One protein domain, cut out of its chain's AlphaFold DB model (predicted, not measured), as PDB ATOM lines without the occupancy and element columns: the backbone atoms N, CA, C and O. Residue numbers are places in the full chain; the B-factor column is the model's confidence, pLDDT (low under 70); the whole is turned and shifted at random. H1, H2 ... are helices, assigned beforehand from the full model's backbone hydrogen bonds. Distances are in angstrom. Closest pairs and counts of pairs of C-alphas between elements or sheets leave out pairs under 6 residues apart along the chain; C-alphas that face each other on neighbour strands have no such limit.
ATOM      1  N   GLN A   9     -18.526 -12.207 -38.311       94.50
ATOM      2  CA  GLN A   9     -17.373 -11.672 -37.583       94.50
ATOM      3  C   GLN A   9     -17.120 -10.206 -37.948       94.50
ATOM      4  O   GLN A   9     -16.870  -9.378 -37.069       94.50
ATOM      5  N   MET A  10     -17.248  -9.870 -39.235       94.38
ATOM      6  CA  MET A  10     -17.177  -8.499 -39.726       94.38
ATOM      7  C   MET A  10     -18.255  -7.634 -39.079       94.38
ATOM      8  O   MET A  10     -17.930  -6.594 -38.516       94.38
ATOM      9  N   TRP A  11     -19.520  -8.069 -39.094       95.00
ATOM     10  CA  TRP A  11     -20.606  -7.323 -38.457       95.00
ATOM     11  C   TRP A  11     -20.347  -7.064 -36.972       95.00
ATOM     12  O   TRP A  11     -20.492  -5.926 -36.518       95.00
ATOM     13  N   ALA A  12     -19.943  -8.091 -36.218       93.19
ATOM     14  CA  ALA A  12     -19.648  -7.957 -34.795       93.19
ATOM     15  C   ALA A  12     -18.548  -6.914 -34.554       93.19
ATOM     16  O   ALA A  12     -18.721  -6.000 -33.746       93.19
ATOM     17  N   LYS A  13     -17.454  -6.995 -35.318       91.12
ATOM     18  CA  LYS A  13     -16.310  -6.088 -35.194       91.12
ATOM     19  C   LYS A  13     -16.666  -4.652 -35.573       91.12
ATOM     20  O   LYS A  13     -16.374  -3.730 -34.820       91.12
ATOM     21  N   LEU A  14     -17.351  -4.458 -36.696       89.56
ATOM     22  CA  LEU A  14     -17.780  -3.131 -37.139       89.56
ATOM     23  C   LEU A  14     -18.799  -2.505 -36.172       89.56
ATOM     24  O   LEU A  14     -18.751  -1.304 -35.915       89.56
ATOM     25  N   SER A  15     -19.683  -3.319 -35.587       90.50
ATOM     26  CA  SER A  15     -20.647  -2.868 -34.575       90.50
ATOM     27  C   SER A  15     -19.969  -2.421 -33.282       90.50
ATOM     28  O   SER A  15     -20.421  -1.457 -32.669       90.50
ATOM     29  N   MET A  16     -18.896  -3.100 -32.864       89.44
ATOM     30  CA  MET A  16     -18.093  -2.676 -31.714       89.44
ATOM     31  C   MET A  16     -17.404  -1.338 -31.986       89.44
ATOM     32  O   MET A  16     -17.596  -0.396 -31.222       89.44
ATOM     33  N   LEU A  17     -16.713  -1.217 -33.123       85.25
ATOM     34  CA  LEU A  17     -16.014   0.016 -33.507       85.25
ATOM     35  C   LEU A  17     -16.967   1.215 -33.593       85.25
ATOM     36  O   LEU A  17     -16.642   2.308 -33.143       85.25
ATOM     37  N   SER A  18     -18.179   0.999 -34.110       84.44
ATOM     38  CA  SER A  18     -19.205   2.040 -34.196       84.44
ATOM     39  C   SER A  18     -19.702   2.525 -32.827       84.44
ATOM     40  O   SER A  18     -20.194   3.647 -32.734       84.44
ATOM     41  N   ARG A  19     -19.613   1.704 -31.768       84.19
ATOM     42  CA  ARG A  19     -20.021   2.071 -30.395       84.19
ATOM     43  C   ARG A  19     -18.934   2.813 -29.632       84.19
ATOM     44  O   ARG A  19     -19.255   3.623 -28.772       84.19
ATOM     45  N   GLU A  20     -17.670   2.560 -29.955       84.00
ATOM     46  CA  GLU A  20     -16.510   3.175 -29.295       84.00
ATOM     47  C   GLU A  20     -16.335   4.667 -29.647       84.00
ATOM     48  O   GLU A  20     -15.404   5.312 -29.177       84.00
ATOM     49  N   GLY A  21     -17.242   5.250 -30.445       63.75
ATOM     50  CA  GLY A  21     -17.326   6.696 -30.679       63.75
ATOM     51  C   GLY A  21     -16.205   7.280 -31.547       63.75
ATOM     52  O   GLY A  21     -16.179   8.485 -31.771       63.75
ATOM     53  N   SER A  22     -15.305   6.442 -32.066       57.97
ATOM     54  CA  SER A  22     -14.117   6.859 -32.827       57.97
ATOM     55  C   SER A  22     -14.372   7.024 -34.338       57.97
ATOM     56  O   SER A  22     -13.474   7.346 -35.113       57.97
ATOM     57  N   THR A  23     -15.606   6.800 -34.797       61.81
ATOM     58  CA  THR A  23     -15.904   6.658 -36.230       61.81
ATOM     59  C   THR A  23     -16.507   7.915 -36.842       61.81
ATOM     60  O   THR A  23     -17.438   8.495 -36.285       61.81
ATOM     61  N   ARG A  24     -16.077   8.268 -38.059       60.56
ATOM     62  CA  ARG A  24     -16.665   9.373 -38.842       60.56
ATOM     63  C   ARG A  24     -18.106   9.102 -39.284       60.56
ATOM     64  O   ARG A  24     -18.852  10.049 -39.524       60.56
ATOM     65  N   ARG A  25     -18.497   7.829 -39.422       67.44
ATOM     66  CA  ARG A  25     -19.857   7.400 -39.776       67.44
ATOM     67  C   ARG A  25     -20.216   6.092 -39.068       67.44
ATOM     68  O   ARG A  25     -19.462   5.127 -39.133       67.44
ATOM     69  N   SER A  26     -21.395   6.061 -38.448       71.69
ATOM     70  CA  SER A  26     -21.983   4.854 -37.854       71.69
ATOM     71  C   SER A  26     -22.569   3.958 -38.940       71.69
ATOM     72  O   SER A  26     -23.229   4.448 -39.862       71.69
ATOM     73  N   ILE A  27     -22.426   2.640 -38.795       76.94
ATOM     74  CA  ILE A  27     -23.261   1.711 -39.564       76.94
ATOM     75  C   ILE A  27     -24.683   1.832 -39.028       76.94
ATOM     76  O   ILE A  27     -24.909   1.747 -37.825       76.94
ATOM     77  N   THR A  28     -25.639   2.095 -39.914       75.38
ATOM     78  CA  THR A  28     -26.993   2.506 -39.519       75.38
ATOM     79  C   THR A  28     -27.832   1.359 -38.960       75.38
ATOM     80  O   THR A  28     -28.657   1.587 -38.082       75.38
ATOM     81  N   SER A  29     -27.655   0.128 -39.457       92.19
ATOM     82  CA  SER A  29     -28.360  -1.062 -38.956       92.19
ATOM     83  C   SER A  29     -27.800  -2.362 -39.539       92.19
ATOM     84  O   SER A  29     -27.125  -2.352 -40.572       92.19
ATOM     85  N   ARG A  30     -28.167  -3.499 -38.928       94.19
ATOM     86  CA  ARG A  30     -27.871  -4.834 -39.470       94.19
ATOM     87  C   ARG A  30     -28.474  -5.038 -40.862       94.19
ATOM     88  O   ARG A  30     -27.803  -5.534 -41.755       94.19
ATOM     89  N   ALA A  31     -29.705  -4.570 -41.069       94.75
ATOM     90  CA  ALA A  31     -30.378  -4.662 -42.361       94.75
ATOM     91  C   ALA A  31     -29.645  -3.879 -43.466       94.75
ATOM     92  O   ALA A  31     -29.582  -4.335 -44.606       94.75
ATOM     93  N   ALA A  32     -29.073  -2.712 -43.145       91.00
ATOM     94  CA  ALA A  32     -28.259  -1.952 -44.093       91.00
ATOM     95  C   ALA A  32     -26.960  -2.692 -44.443       91.00
ATOM     96  O   ALA A  32     -26.610  -2.781 -45.617       91.00
ATOM     97  N   TYR A  33     -26.295  -3.274 -43.441       94.81
ATOM     98  CA  TYR A  33     -25.120  -4.120 -43.641       94.81
ATOM     99  C   TYR A  33     -25.415  -5.318 -44.551       94.81
ATOM    100  O   TYR A  33     -24.710  -5.531 -45.537       94.81
ATOM    101  N   ASP A  34     -26.502  -6.047 -44.293       95.56
ATOM    102  CA  ASP A  34     -26.887  -7.206 -45.100       95.56
ATOM    103  C   ASP A  34     -27.182  -6.833 -46.563       95.56
ATOM    104  O   ASP A  34     -26.797  -7.579 -47.465       95.56
ATOM    105  N   LYS A  35     -27.794  -5.665 -46.813       94.44
ATOM    106  CA  LYS A  35     -28.009  -5.144 -48.175       94.44
ATOM    107  C   LYS A  35     -26.696  -4.838 -48.894       94.44
ATOM    108  O   LYS A  35     -26.563  -5.173 -50.068       94.44
ATOM    109  N   VAL A  36     -25.728  -4.232 -48.202       91.75
ATOM    110  CA  VAL A  36     -24.396  -3.968 -48.769       91.75
ATOM    111  C   VAL A  36     -23.694  -5.283 -49.094       91.75
ATOM    112  O   VAL A  36     -23.229  -5.450 -50.218       91.75
ATOM    113  N   CYS A  37     -23.696  -6.251 -48.173       94.56
ATOM    114  CA  CYS A  37     -23.174  -7.588 -48.452       94.56
ATOM    115  C   CYS A  37     -23.816  -8.189 -49.703       94.56
ATOM    116  O   CYS A  37     -23.105  -8.625 -50.601       94.56
ATOM    117  N   GLN A  38     -25.150  -8.187 -49.783       95.06
ATOM    118  CA  GLN A  38     -25.877  -8.745 -50.922       95.06
ATOM    119  C   GLN A  38     -25.477  -8.084 -52.247       95.06
ATOM    120  O   GLN A  38     -25.295  -8.795 -53.232       95.06
ATOM    121  N   ALA A  39     -25.296  -6.760 -52.271       91.81
ATOM    122  CA  ALA A  39     -24.855  -6.044 -53.465       91.81
ATOM    123  C   ALA A  39     -23.460  -6.497 -53.931       91.81
ATOM    124  O   ALA A  39     -23.275  -6.789 -55.112       91.81
ATOM    125  N   PHE A  40     -22.498  -6.639 -53.011       92.62
ATOM    126  CA  PHE A  40     -21.159  -7.140 -53.347       92.62
ATOM    127  C   PHE A  40     -21.178  -8.611 -53.783       92.62
ATOM    128  O   PHE A  40     -20.552  -8.959 -54.779       92.62
ATOM    129  N   TYR A  41     -21.962  -9.468 -53.123       93.19
ATOM    130  CA  TYR A  41     -22.143 -10.858 -53.561       93.19
ATOM    131  C   TYR A  41     -22.754 -10.958 -54.963       93.19
ATOM    132  O   TYR A  41     -22.379 -11.831 -55.745       93.19
ATOM    133  N   GLN A  42     -23.706 -10.089 -55.303       92.06
ATOM    134  CA  GLN A  42     -24.283 -10.042 -56.647       92.06
ATOM    135  C   GLN A  42     -23.256  -9.579 -57.685       92.06
ATOM    136  O   GLN A  42     -23.193 -10.170 -58.762       92.06
ATOM    137  N   ALA A  43     -22.427  -8.585 -57.352       87.50
ATOM    138  CA  ALA A  43     -21.370  -8.091 -58.231       87.50
ATOM    139  C   ALA A  43     -20.336  -9.181 -58.572       87.50
ATOM    140  O   ALA A  43     -20.028  -9.382 -59.745       87.50
ATOM    141  N   GLU A  44     -19.880  -9.963 -57.588       89.00
ATOM    142  CA  GLU A  44     -18.921 -11.063 -57.814       89.00
ATOM    143  C   GLU A  44     -19.528 -12.266 -58.568       89.00
ATOM    144  O   GLU A  44     -18.823 -13.140 -59.084       89.00
ATOM    145  N   ASN A  45     -20.858 -12.328 -58.668       87.19
ATOM    146  CA  ASN A  45     -21.559 -13.342 -59.451       87.19
ATOM    147  C   ASN A  45     -21.707 -12.985 -60.936       87.19
ATOM    148  O   ASN A  45     -22.238 -13.801 -61.695       87.19
ATOM    149  N   TYR A  46     -21.203 -11.828 -61.372       80.56
ATOM    150  CA  TYR A  46     -21.205 -11.454 -62.782       80.56
ATOM    151  C   TYR A  46     -20.432 -12.487 -63.635       80.56
ATOM    152  O   TYR A  46     -19.372 -12.970 -63.219       80.56
ATOM    153  N   PRO A  47     -20.952 -12.893 -64.811       76.94
ATOM    154  CA  PRO A  47     -20.318 -13.910 -65.641       76.94
ATOM    155  C   PRO A  47     -19.018 -13.380 -66.259       76.94
ATOM    156  O   PRO A  47     -19.039 -12.643 -67.243       76.94
ATOM    157  N   LEU A  48     -17.883 -13.782 -65.686       74.31
ATOM    158  CA  LEU A  48     -16.549 -13.549 -66.238       74.31
ATOM    159  C   LEU A  48     -16.082 -14.751 -67.088       74.31
ATOM    160  O   LEU A  48     -16.535 -15.877 -66.840       74.31
ATOM    161  N   PRO A  49     -15.202 -14.532 -68.092       68.94
ATOM    162  CA  PRO A  49     -14.655 -15.598 -68.941       68.94
ATOM    163  C   PRO A  49     -13.937 -16.674 -68.121       68.94
ATOM    164  O   PRO A  49     -14.162 -17.868 -68.318       68.94
ATOM    165  N   ASP A  50     -13.163 -16.232 -67.131       79.25
ATOM    166  CA  ASP A  50     -12.627 -17.082 -66.082       79.25
ATOM    167  C   ASP A  50     -13.674 -17.168 -64.976       79.25
ATOM    168  O   ASP A  50     -14.062 -16.153 -64.401       79.25
ATOM    169  N   LYS A  51     -14.179 -18.373 -64.693       85.56
ATOM    170  CA  LYS A  51     -15.147 -18.601 -63.612       85.56
ATOM    171  C   LYS A  51     -14.384 -18.892 -62.318       85.56
ATOM    172  O   LYS A  51     -14.044 -20.057 -62.095       85.56
ATOM    173  N   PRO A  52     -14.103 -17.892 -61.457       87.44
ATOM    174  CA  PRO A  52     -13.520 -18.176 -60.157       87.44
ATOM    175  C   PRO A  52     -14.444 -19.108 -59.372       87.44
ATOM    176  O   PRO A  52     -15.669 -19.088 -59.544       87.44
ATOM    177  N   SER A  53     -13.838 -19.932 -58.516       93.31
ATOM    178  CA  SER A  53     -14.585 -20.817 -57.624       93.31
ATOM    179  C   SER A  53     -15.537 -20.014 -56.731       93.31
ATOM    180  O   SER A  53     -15.273 -18.844 -56.439       93.31
ATOM    181  N   THR A  54     -16.625 -20.639 -56.275       93.69
ATOM    182  CA  THR A  54     -17.580 -20.013 -55.347       93.69
ATOM    183  C   THR A  54     -16.869 -19.454 -54.114       93.69
ATOM    184  O   THR A  54     -17.052 -18.286 -53.792       93.69
ATOM    185  N   ASP A  55     -15.955 -20.229 -53.524       93.75
ATOM    186  CA  ASP A  55     -15.132 -19.815 -52.381       93.75
ATOM    187  C   ASP A  55     -14.331 -18.534 -52.662       93.75
ATOM    188  O   ASP A  55     -14.238 -17.637 -51.827       93.75
ATOM    189  N   THR A  56     -13.741 -18.426 -53.858       90.75
ATOM    190  CA  THR A  56     -12.983 -17.234 -54.263       90.75
ATOM    191  C   THR A  56     -13.894 -16.021 -54.418       90.75
ATOM    192  O   THR A  56     -13.527 -14.935 -53.980       90.75
ATOM    193  N   LYS A  57     -15.080 -16.194 -55.010       92.06
ATOM    194  CA  LYS A  57     -16.061 -15.110 -55.161       92.06
ATOM    195  C   LYS A  57     -16.551 -14.606 -53.809       92.06
ATOM    196  O   LYS A  57     -16.628 -13.400 -53.604       92.06
ATOM    197  N   GLU A  58     -16.840 -15.515 -52.882       95.31
ATOM    198  CA  GLU A  58     -17.263 -15.152 -51.529       95.31
ATOM    199  C   GLU A  58     -16.163 -14.401 -50.771       95.31
ATOM    200  O   GLU A  58     -16.433 -13.349 -50.192       95.31
ATOM    201  N   PHE A  59     -14.912 -14.871 -50.847       95.00
ATOM    202  CA  PHE A  59     -13.763 -14.166 -50.273       95.00
ATOM    203  C   PHE A  59     -13.613 -12.744 -50.832       95.00
ATOM    204  O   PHE A  59     -13.436 -11.797 -50.064       95.00
ATOM    205  N   LEU A  60     -13.696 -12.576 -52.156       90.50
ATOM    206  CA  LEU A  60     -13.570 -11.267 -52.803       90.50
ATOM    207  C   LEU A  60     -14.714 -10.329 -52.405       90.50
ATOM    208  O   LEU A  60     -14.454  -9.190 -52.010       90.50
ATOM    209  N   ALA A  61     -15.958 -10.822 -52.416       93.31
ATOM    210  CA  ALA A  61     -17.127 -10.053 -51.999       93.31
ATOM    211  C   ALA A  61     -16.967  -9.547 -50.560       93.31
ATOM    212  O   ALA A  61     -17.141  -8.359 -50.286       93.31
ATOM    213  N   GLU A  62     -16.594 -10.429 -49.634       96.12
ATOM    214  CA  GLU A  62     -16.436 -10.072 -48.227       96.12
ATOM    215  C   GLU A  62     -15.229  -9.166 -47.967       96.12
ATOM    216  O   GLU A  62     -15.339  -8.231 -47.173       96.12
ATOM    217  N   SER A  63     -14.111  -9.378 -48.666       92.56
ATOM    218  CA  SER A  63     -12.953  -8.480 -48.616       92.56
ATOM    219  C   SER A  63     -13.326  -7.068 -49.083       92.56
ATOM    220  O   SER A  63     -12.914  -6.080 -48.474       92.56
ATOM    221  N   ASN A  64     -14.154  -6.948 -50.124       88.75
ATOM    222  CA  ASN A  64     -14.626  -5.659 -50.632       88.75
ATOM    223  C   ASN A  64     -15.621  -4.981 -49.675       88.75
ATOM    224  O   ASN A  64     -15.494  -3.784 -49.404       88.75
ATOM    225  N   VAL A  65     -16.553  -5.740 -49.084       92.25
ATOM    226  CA  VAL A  65     -17.440  -5.249 -48.008       92.25
ATOM    227  C   VAL A  65     -16.619  -4.723 -46.831       92.25
ATOM    228  O   VAL A  65     -16.926  -3.665 -46.275       92.25
ATOM    229  N   TRP A  66     -15.569  -5.454 -46.451       93.12
ATOM    230  CA  TRP A  66     -14.678  -5.059 -45.372       93.12
ATOM    231  C   TRP A  66     -13.980  -3.738 -45.670       93.12
ATOM    232  O   TRP A  66     -14.045  -2.832 -44.845       93.12
ATOM    233  N   LEU A  67     -13.376  -3.596 -46.852       85.94
ATOM    234  CA  LEU A  67     -12.719  -2.357 -47.276       85.94
ATOM    235  C   LEU A  67     -13.684  -1.168 -47.280       85.94
ATOM    236  O   LEU A  67     -13.341  -0.100 -46.770       85.94
ATOM    237  N   TYR A  68     -14.901  -1.369 -47.793       87.06
ATOM    238  CA  TYR A  68     -15.942  -0.346 -47.803       87.06
ATOM    239  C   TYR A  68     -16.217   0.179 -46.391       87.06
ATOM    240  O   TYR A  68     -16.078   1.374 -46.139       87.06
ATOM    241  N   TYR A  69     -16.527  -0.697 -45.433       88.88
ATOM    242  CA  TYR A  69     -16.837  -0.258 -44.071       88.88
ATOM    243  C   TYR A  69     -15.612   0.206 -43.283       88.88
ATOM    244  O   TYR A  69     -15.703   1.190 -42.548       88.88
ATOM    245  N   ALA A  70     -14.464  -0.447 -43.464       84.31
ATOM    246  CA  ALA A  70     -13.201  -0.045 -42.859       84.31
ATOM    247  C   ALA A  70     -12.854   1.402 -43.235       84.31
ATOM    248  O   ALA A  70     -12.549   2.190 -42.348       84.31
ATOM    249  N   SER A  71     -13.012   1.796 -44.504       79.69
ATOM    250  CA  SER A  71     -12.758   3.177 -44.947       79.69
ATOM    251  C   SER A  71     -13.705   4.231 -44.352       79.69
ATOM    252  O   SER A  71     -13.371   5.414 -44.321       79.69
ATOM    253  N   LEU A  72     -14.892   3.826 -43.885       81.12
ATOM    254  CA  LEU A  72     -15.889   4.732 -43.299       81.12
ATOM    255  C   LEU A  72     -15.693   4.918 -41.791       81.12
ATOM    256  O   LEU A  72     -16.035   5.965 -41.237       81.12
ATOM    257  N   ILE A  73     -15.191   3.873 -41.139       81.69
ATOM    258  CA  ILE A  73     -15.085   3.759 -39.683       81.69
ATOM    259  C   ILE A  73     -13.699   4.178 -39.209       81.69
ATOM    260  O   ILE A  73     -13.590   4.885 -38.211       81.69
ATOM    261  N   ILE A  74     -12.658   3.753 -39.917       75.25
ATOM    262  CA  ILE A  74     -11.274   3.881 -39.477       75.25
ATOM    263  C   ILE A  74     -10.718   5.245 -39.920       75.25
ATOM    264  O   ILE A  74     -10.931   5.644 -41.071       75.25
ATOM    265  N   PRO A  75     -10.017   5.987 -39.041       71.00
ATOM    266  CA  PRO A  75      -9.340   7.221 -39.417       71.00
ATOM    267  C   PRO A  75      -8.390   7.029 -40.604       71.00
ATOM    268  O   PRO A  75      -7.746   5.991 -40.756       71.00
ATOM    269  N   VAL A  76      -8.272   8.064 -41.440       56.31
ATOM    270  CA  VAL A  76      -7.302   8.083 -42.543       56.31
ATOM    271  C   VAL A  76      -5.905   7.838 -41.967       56.31
ATOM    272  O   VAL A  76      -5.467   8.596 -41.109       56.31
ATOM    273  N   GLY A  77      -5.238   6.781 -42.434       54.66
ATOM    274  CA  GLY A  77      -3.907   6.378 -41.972       54.66
ATOM    275  C   GLY A  77      -3.894   5.065 -41.189       54.66
ATOM    276  O   GLY A  77      -2.889   4.362 -41.214       54.66
ATOM    277  N   GLU A  78      -5.008   4.657 -40.581       69.19
ATOM    278  CA  GLU A  78      -5.124   3.346 -39.945       69.19
ATOM    279  C   GLU A  78      -5.664   2.305 -40.941       69.19
ATOM    280  O   GLU A  78      -6.542   2.580 -41.758       69.19
ATOM    281  N   SER A  79      -5.125   1.084 -40.896       73.94
ATOM    282  CA  SER A  79      -5.607  -0.032 -41.716       73.94
ATOM    283  C   SER A  79      -5.977  -1.202 -40.820       73.94
ATOM    284  O   SER A  79      -5.259  -1.522 -39.873       73.94
ATOM    285  N   MET A  80      -7.094  -1.852 -41.126       79.81
ATOM    286  CA  MET A  80      -7.510  -3.050 -40.416       79.81
ATOM    287  C   MET A  80      -7.512  -4.223 -41.389       79.81
ATOM    288  O   MET A  80      -8.271  -4.194 -42.362       79.81
ATOM    289  N   PRO A  81      -6.674  -5.248 -41.154       86.81
ATOM    290  CA  PRO A  81      -6.591  -6.380 -42.060       86.81
ATOM    291  C   PRO A  81      -7.934  -7.110 -42.112       86.81
ATOM    292  O   PRO A  81      -8.619  -7.249 -41.091       86.81
ATOM    293  N   PHE A  82      -8.297  -7.566 -43.310       89.44
ATOM    294  CA  PHE A  82      -9.446  -8.439 -43.509       89.44
ATOM    295  C   PHE A  82      -9.210  -9.763 -42.759       89.44
ATOM    296  O   PHE A  82      -8.132 -10.343 -42.907       89.44
ATOM    297  N   PRO A  83     -10.157 -10.244 -41.930       87.25
ATOM    298  CA  PRO A  83      -9.965 -11.468 -41.147       87.25
ATOM    299  C   PRO A  83     -10.000 -12.760 -41.982       87.25
ATOM    300  O   PRO A  83      -9.570 -13.802 -41.491       87.25
ATOM    301  N   GLY A  84     -10.510 -12.719 -43.218       89.19
ATOM    302  CA  GLY A  84     -10.643 -13.902 -44.066       89.19
ATOM    303  C   GLY A  84      -9.325 -14.367 -44.684       89.19
ATOM    304  O   GLY A  84      -8.437 -13.570 -44.988       89.19
ATOM    305  N   HIS A  85      -9.217 -15.676 -44.910       90.25
ATOM    306  CA  HIS A  85      -8.101 -16.284 -45.633       90.25
ATOM    307  C   HIS A  85      -8.464 -16.452 -47.110       90.25
ATOM    308  O   HIS A  85      -9.498 -17.034 -47.427       90.25
TER     309      HIS A  85
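Overview. This is residues 9 to 85 of the 312 residues of an uncharacterized protein of Hyaloscypha bicolor E (UniProt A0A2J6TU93). What would one see first in this model? The longest helix, H3, runs along the body; H2 crosses it steeply on one side, over residues 57 to 65 of H3, while H1 lies nearly in line with H3's direction beside its later part, residues 66 to 73. After H3, residues 74 to 85 have no named element and fold back towards the end of H3 where it begins. What is it made of, and how large is it? The printed part has 77 residues, with three named helices in the order H1, H2, H3 and no named strand, and its class is all helix. It is only just compact, close to loose, with a radius of gyration of the C-alphas of 13.5 A, and its outline is elongated, 44 by 26 by 19 A.

Along the chain. Where does the first helix stand? H1 holds residues 9 to 19 and is 15.7 A long from first to last C-alpha, beginning at C-alpha 9, (-17.373, -11.672, -37.583). Where are the other two? H2 holds residues 30 to 44, 21.3 A long, and begins at C-alpha 30, (-27.871, -4.834, -39.470). H3 holds residues 54 to 73, 28.6 A long, and ends at C-alpha 73, (-15.085, 3.759, -39.683).

Arrangement. How does H1 stand to H3? They touch, H3 with residues 66 to 73 alone, and their closest C-alphas are those of Met 10 and Trp 66, 7.1 A apart. They run the same way at a shallow tilt of 6 degrees. How does H2 stand to H3? They touch, H3 with residues 57 to 65 alone, and their closest C-alphas are those of Phe 40 and Ala 61, 5.2 A apart. They run opposite ways at a steep tilt of 48 degrees. And H1 to H2? They are close but not clearly touching: their closest C-alphas, those of Trp 11 and Tyr 33, are 7.6 A apart, and they run opposite ways at a steep tilt of 44 degrees. Do the helices' backbones show their pairs? In H1 and H2 every O i to N i+4 pair is within hydrogen-bond range; in H3, 15 of 16 are.

Size, cuts and confidence. How far does the printed part reach? The two C-alphas farthest apart, those of Gly 21 and Pro 49, are 44.4 A apart. Is there a cut, or a long link? The printed part has no cut, and the links H1 to H2 and H2 to H3, of 10 and 9 residues, are short but not tight. Where is confidence low? The mean pLDDT of the printed part is 85.0, and residues 21 to 25, 49 and 76 to 78 are under 70.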